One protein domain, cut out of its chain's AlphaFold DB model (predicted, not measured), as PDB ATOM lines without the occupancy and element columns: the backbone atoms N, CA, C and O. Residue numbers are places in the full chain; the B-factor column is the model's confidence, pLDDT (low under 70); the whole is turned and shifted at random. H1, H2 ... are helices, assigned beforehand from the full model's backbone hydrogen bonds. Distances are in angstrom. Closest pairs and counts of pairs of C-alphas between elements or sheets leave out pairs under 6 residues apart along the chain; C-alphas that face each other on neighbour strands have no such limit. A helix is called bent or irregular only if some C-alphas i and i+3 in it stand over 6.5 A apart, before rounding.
ATOM      1  N   GLU A 163      -0.182  28.417  40.556       90.19
ATOM      2  CA  GLU A 163      -0.629  28.934  39.255       90.19
ATOM      3  C   GLU A 163      -0.415  27.940  38.107       90.19
ATOM      4  O   GLU A 163      -1.207  27.906  37.167       90.19
ATOM      5  N   HIS A 164       0.581  27.061  38.228       91.62
ATOM      6  CA  HIS A 164       0.881  26.029  37.239       91.62
ATOM      7  C   HIS A 164       0.030  24.761  37.417       91.62
ATOM      8  O   HIS A 164       0.179  23.804  36.658       91.62
ATOM      9  N   ALA A 165      -0.891  24.737  38.389       91.69
ATOM     10  CA  ALA A 165      -1.730  23.574  38.680       91.69
ATOM     11  C   ALA A 165      -2.547  23.100  37.468       91.69
ATOM     12  O   ALA A 165      -2.651  21.895  37.237       91.69
ATOM     13  N   VAL A 166      -3.078  24.034  36.669       90.94
ATOM     14  CA  VAL A 166      -3.843  23.710  35.453       90.94
ATOM     15  C   VAL A 166      -2.937  23.076  34.403       90.94
ATOM     16  O   VAL A 166      -3.250  21.996  33.909       90.94
ATOM     17  N   LEU A 167      -1.787  23.697  34.118       90.31
ATOM     18  CA  LEU A 167      -0.823  23.201  33.133       90.31
ATOM     19  C   LEU A 167      -0.355  21.781  33.474       90.31
ATOM     20  O   LEU A 167      -0.407  20.880  32.638       90.31
ATOM     21  N   VAL A 168       0.038  21.557  34.731       90.38
ATOM     22  CA  VAL A 168       0.460  20.237  35.214       90.38
ATOM     23  C   VAL A 168      -0.690  19.233  35.178       90.38
ATOM     24  O   VAL A 168      -0.483  18.075  34.815       90.38
ATOM     25  N   GLY A 169      -1.907  19.657  35.520       89.62
ATOM     26  CA  GLY A 169      -3.105  18.831  35.400       89.62
ATOM     27  C   GLY A 169      -3.331  18.354  33.966       89.62
ATOM     28  O   GLY A 169      -3.482  17.156  33.745       89.62
ATOM     29  N   MET A 170      -3.267  19.267  32.995       90.06
ATOM     30  CA  MET A 170      -3.420  18.954  31.570       90.06
ATOM     31  C   MET A 170      -2.337  17.987  31.079       90.06
ATOM     32  O   MET A 170      -2.661  16.977  30.456       90.06
ATOM     33  N   ALA A 171      -1.069  18.234  31.423       88.88
ATOM     34  CA  ALA A 171       0.039  17.347  31.065       88.88
ATOM     35  C   ALA A 171      -0.144  15.928  31.633       88.88
ATOM     36  O   ALA A 171       0.100  14.931  30.949       88.88
ATOM     37  N   ARG A 172      -0.628  15.820  32.878       87.44
ATOM     38  CA  ARG A 172      -0.918  14.532  33.521       87.44
ATOM     39  C   ARG A 172      -2.090  13.803  32.876       87.44
ATOM     40  O   ARG A 172      -2.012  12.584  32.755       87.44
ATOM     41  N   THR A 173      -3.146  14.515  32.490       88.69
ATOM     42  CA  THR A 173      -4.287  13.923  31.778       88.69
ATOM     43  C   THR A 173      -3.838  13.382  30.426       88.69
ATOM     44  O   THR A 173      -3.975  12.190  30.188       88.69
ATOM     45  N   CYS A 174      -3.143  14.187  29.620       87.75
ATOM     46  CA  CYS A 174      -2.613  13.744  28.328       87.75
ATOM     47  C   CYS A 174      -1.674  12.526  28.459       87.75
ATOM     48  O   CYS A 174      -1.759  11.567  27.688       87.75
ATOM     49  N   SER A 175      -0.814  12.509  29.485       85.56
ATOM     50  CA  SER A 175       0.077  11.371  29.756       85.56
ATOM     51  C   SER A 175      -0.671  10.098  30.171       85.56
ATOM     52  O   SER A 175      -0.171   8.998  29.943       85.56
ATOM     53  N   ARG A 176      -1.832  10.224  30.826       85.12
ATOM     54  CA  ARG A 176      -2.695   9.085  31.172       85.12
ATOM     55  C   ARG A 176      -3.378   8.540  29.929       85.12
ATOM     56  O   ARG A 176      -3.243   7.349  29.681       85.12
ATOM     57  N   ASP A 177      -3.970   9.413  29.122       83.69
ATOM     58  CA  ASP A 177      -4.647   9.035  27.880       83.69
ATOM     59  C   ASP A 177      -3.676   8.314  26.929       83.69
ATOM     60  O   ASP A 177      -3.982   7.255  26.392       83.69
ATOM     61  N   THR A 178      -2.439   8.811  26.807       80.56
ATOM     62  CA  THR A 178      -1.398   8.163  25.988       80.56
ATOM     63  C   THR A 178      -1.026   6.768  26.506       80.56
ATOM     64  O   THR A 178      -0.808   5.851  25.717       80.56
ATOM     65  N   LYS A 179      -0.951   6.578  27.832       78.19
ATOM     66  CA  LYS A 179      -0.678   5.258  28.428       78.19
ATOM     67  C   LYS A 179      -1.841   4.294  28.242       78.19
ATOM     68  O   LYS A 179      -1.598   3.114  28.016       78.19
ATOM     69  N   GLU A 180      -3.076   4.779  28.344       74.81
ATOM     70  CA  GLU A 180      -4.265   3.975  28.063       74.81
ATOM     71  C   GLU A 180      -4.256   3.514  26.603       74.81
ATOM     72  O   GLU A 180      -4.344   2.315  26.362       74.81
ATOM     73  N   LEU A 181      -3.998   4.413  25.648       70.12
ATOM     74  CA  LEU A 181      -3.857   4.068  24.226       70.12
ATOM     75  C   LEU A 181      -2.749   3.031  23.970       70.12
ATOM     76  O   LEU A 181      -2.979   2.046  23.274       70.12
ATOM     77  N   GLN A 182      -1.572   3.189  24.584       71.00
ATOM     78  CA  GLN A 182      -0.488   2.201  24.472       71.00
ATOM     79  C   GLN A 182      -0.839   0.844  25.093       71.00
ATOM     80  O   GLN A 182      -0.353  -0.189  24.632       71.00
ATOM     81  N   ASN A 183      -1.638   0.826  26.163       68.94
ATOM     82  CA  ASN A 183      -2.112  -0.419  26.760       68.94
ATOM     83  C   ASN A 183      -3.144  -1.108  25.856       68.94
ATOM     84  O   ASN A 183      -3.053  -2.323  25.694       68.94
ATOM     85  N   PHE A 184      -4.039  -0.353  25.207       63.72
ATOM     86  CA  PHE A 184      -4.969  -0.890  24.207       63.72
ATOM     87  C   PHE A 184      -4.227  -1.512  23.008       63.72
ATOM     88  O   PHE A 184      -4.494  -2.658  22.654       63.72
ATOM     89  N   GLU A 185      -3.216  -0.839  22.445       64.06
ATOM     90  CA  GLU A 185      -2.409  -1.402  21.343       64.06
ATOM     91  C   GLU A 185      -1.637  -2.673  21.752       64.06
ATOM     92  O   GLU A 185      -1.475  -3.603  20.956       64.06
ATOM     93  N   LYS A 186      -1.164  -2.751  23.003       60.03
ATOM     94  CA  LYS A 186      -0.488  -3.948  23.536       60.03
ATOM     95  C   LYS A 186      -1.442  -5.118  23.785       60.03
ATOM     96  O   LYS A 186      -1.022  -6.266  23.654       60.03
ATOM     97  N   GLU A 187      -2.700  -4.858  24.135       57.69
ATOM     98  CA  GLU A 187      -3.720  -5.905  24.273       57.69
ATOM     99  C   GLU A 187      -4.138  -6.496  22.920       57.69
ATOM    100  O   GLU A 187      -4.346  -7.710  22.833       57.69
ATOM    101  N   ASP A 188      -4.194  -5.679  21.864       55.62
ATOM    102  CA  ASP A 188      -4.532  -6.132  20.508       55.62
ATOM    103  C   ASP A 188      -3.371  -6.852  19.802       55.62
ATOM    104  O   ASP A 188      -3.591  -7.760  19.001       55.62
ATOM    105  N   THR A 189      -2.122  -6.513  20.134       56.59
ATOM    106  CA  THR A 189      -0.928  -7.172  19.570       56.59
ATOM    107  C   THR A 189      -0.512  -8.450  20.305       56.59
ATOM    108  O   THR A 189       0.422  -9.119  19.864       56.59
ATOM    109  N   ASN A 190      -1.197  -8.844  21.389       50.47
ATOM    110  CA  ASN A 190      -0.854 -10.044  22.155       50.47
ATOM    111  C   ASN A 190      -1.382 -11.331  21.464       50.47
ATOM    112  O   ASN A 190      -2.593 -11.591  21.465       50.47
ATOM    113  N   PRO A 191      -0.512 -12.201  20.906       55.00
ATOM    114  CA  PRO A 191      -0.901 -13.348  20.075       55.00
ATOM    115  C   PRO A 191      -1.520 -14.520  20.859       55.00
ATOM    116  O   PRO A 191      -1.774 -15.582  20.293       55.00
ATOM    117  N   THR A 192      -1.780 -14.371  22.153       58.00
ATOM    118  CA  THR A 192      -2.521 -15.348  22.965       58.00
ATOM    119  C   THR A 192      -4.021 -15.044  23.033       58.00
ATOM    120  O   THR A 192      -4.810 -15.969  23.221       58.00
ATOM    121  N   ASN A 193      -4.443 -13.796  22.796       57.50
ATOM    122  CA  ASN A 193      -5.835 -13.360  22.982       57.50
ATOM    123  C   ASN A 193      -6.753 -13.651  21.772       57.50
ATOM    124  O   ASN A 193      -7.966 -13.805  21.928       57.50
ATOM    125  N   TRP A 194      -6.199 -13.792  20.560       63.81
ATOM    126  CA  TRP A 194      -6.985 -14.077  19.345       63.81
ATOM    127  C   TRP A 194      -7.591 -15.489  19.327       63.81
ATOM    128  O   TRP A 194      -8.704 -15.672  18.839       63.81
ATOM    129  N   ARG A 195      -6.906 -16.489  19.905       65.25
ATOM    130  CA  ARG A 195      -7.412 -17.873  19.983       65.25
ATOM    131  C   ARG A 195      -8.630 -17.995  20.900       65.25
ATOM    132  O   ARG A 195      -9.560 -18.727  20.573       65.25
ATOM    133  N   GLY A 196      -8.639 -17.250  22.007       66.81
ATOM    134  CA  GLY A 196      -9.778 -17.184  22.926       66.81
ATOM    135  C   GLY A 196     -10.993 -16.508  22.289       66.81
ATOM    136  O   GLY A 196     -12.080 -17.079  22.288       66.81
ATOM    137  N   LYS A 197     -10.793 -15.343  21.655       66.50
ATOM    138  CA  LYS A 197     -11.867 -14.605  20.965       66.50
ATOM    139  C   LYS A 197     -12.455 -15.382  19.774       66.50
ATOM    140  O   LYS A 197     -13.664 -15.346  19.569       66.50
ATOM    141  N   PHE A 198     -11.637 -16.127  19.025       72.88
ATOM    142  CA  PHE A 198     -12.106 -16.959  17.908       72.88
ATOM    143  C   PHE A 198     -12.936 -18.164  18.373       72.88
ATOM    144  O   PHE A 198     -13.983 -18.445  17.798       72.88
ATOM    145  N   SER A 199     -12.508 -18.845  19.444       73.50
ATOM    146  CA  SER A 199     -13.275 -19.946  20.047       73.50
ATOM    147  C   SER A 199     -14.661 -19.495  20.515       73.50
ATOM    148  O   SER A 199     -15.621 -20.245  20.371       73.50
ATOM    149  N   GLN A 200     -14.755 -18.294  21.088       74.94
ATOM    150  CA  GLN A 200     -16.016 -17.724  21.563       74.94
ATOM    151  C   GLN A 200     -16.930 -17.344  20.393       74.94
ATOM    152  O   GLN A 200     -18.073 -17.780  20.341       74.94
ATOM    153  N   TRP A 201     -16.390 -16.635  19.398       81.00
ATOM    154  CA  TRP A 201     -17.126 -16.263  18.188       81.00
ATOM    155  C   TRP A 201     -17.653 -17.475  17.401       81.00
ATOM    156  O   TRP A 201     -18.740 -17.408  16.829       81.00
ATOM    157  N   TRP A 202     -16.896 -18.578  17.362       76.62
ATOM    158  CA  TRP A 202     -17.303 -19.789  16.651       76.62
ATOM    159  C   TRP A 202     -18.441 -20.526  17.365       76.62
ATOM    160  O   TRP A 202     -19.396 -20.926  16.708       76.62
ATOM    161  N   ASN A 203     -18.392 -20.639  18.696       80.50
ATOM    162  CA  ASN A 203     -19.495 -21.221  19.466       80.50
ATOM    163  C   ASN A 203     -20.775 -20.380  19.366       80.50
ATOM    164  O   ASN A 203     -21.848 -20.947  19.236       80.50
ATOM    165  N   ASP A 204     -20.671 -19.051  19.355       78.31
ATOM    166  CA  ASP A 204     -21.853 -18.182  19.275       78.31
ATOM    167  C   ASP A 204     -22.526 -18.182  17.885       78.31
ATOM    168  O   ASP A 204     -23.687 -17.796  17.770       78.31
ATOM    169  N   ASN A 205     -21.816 -18.586  16.819       70.06
ATOM    170  CA  ASN A 205     -22.350 -18.604  15.445       70.06
ATOM    171  C   ASN A 205     -22.622 -20.006  14.881       70.06
ATOM    172  O   ASN A 205     -23.345 -20.119  13.891       70.06
ATOM    173  N   PHE A 206     -22.021 -21.056  15.448       70.06
ATOM    174  CA  PHE A 206     -22.080 -22.414  14.895       70.06
ATOM    175  C   PHE A 206     -22.465 -23.513  15.906       70.06
ATOM    176  O   PHE A 206     -22.482 -24.681  15.508       70.06
ATOM    177  N   ALA A 207     -22.797 -23.179  17.162       56.19
ATOM    178  CA  ALA A 207     -23.449 -24.085  18.123       56.19
ATOM    179  C   ALA A 207     -24.922 -23.700  18.330       56.19
ATOM    180  O   ALA A 207     -25.732 -24.629  18.555       56.19
TER     181      ALA A 207
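Overview. This is residues 163 to 207 of the 207 residues of an uncharacterized protein of Succinivibrionaceae bacterium (UniProt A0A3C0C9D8). One long helix, H1, runs through a tight link into a shorter helix, H2, and the two meet near their ends as a wide, open V with no core between the arms. H1 makes the greater part of the length, and H2 carries on past its end at an angle. The printed part has 45 residues with two named helices, H1 then H2 along the chain, and no named strand; the class is all helix. The whole is extended, with a radius of gyration of the C-alphas of 18.6 A, and its C-alphas span 61 by 18 by 7 A along their three main axes, a rod in outline.

Along the chain. H1, the longest helix, holds residues 163 to 188 and measures 40.0 A from first to last C-alpha. It begins at C-alpha 163, at (-0.629, 28.934, 39.255), and ends at C-alpha 188, at (-4.532, -6.132, 20.508). H1 is irregular: C-alphas 163 and 166 are 7.2 A apart, where about 5 A is found in a regular helix, and its line is a rough one. H2 holds residues 193 to 206, 20.3 A from first to last C-alpha, and ends at C-alpha 206, at (-22.080, -22.414, 14.895).

Arrangement. H1 and H2 are close but not clearly touching, with 1 pair of C-alphas within 8 A. That closest pair is Glu 187 and Asn 193, with C-alphas 7.9 A apart. The centres of the helices are 32.7 A apart. Their lines stand at a steep tilt of 62 degrees, and they run the same way. In H2 every O i to N i+4 pair is within hydrogen-bond range; in H1 21 of 22 are.

Size, cuts and confidence. The C-alphas farthest apart are those of Glu 163 and Ala 207, 61.5 A. Residues 163 to 207 stand free, of which 163 to 188 belong to H1 and 193 to 206 to H2. The link from H1 to H2, 4 residues, is tight. The printed part has no cut and ends at residue 207, the chain's last residue. The mean pLDDT of the printed part is 74.5, and residues 183 to 197 and residue 207 are under 70.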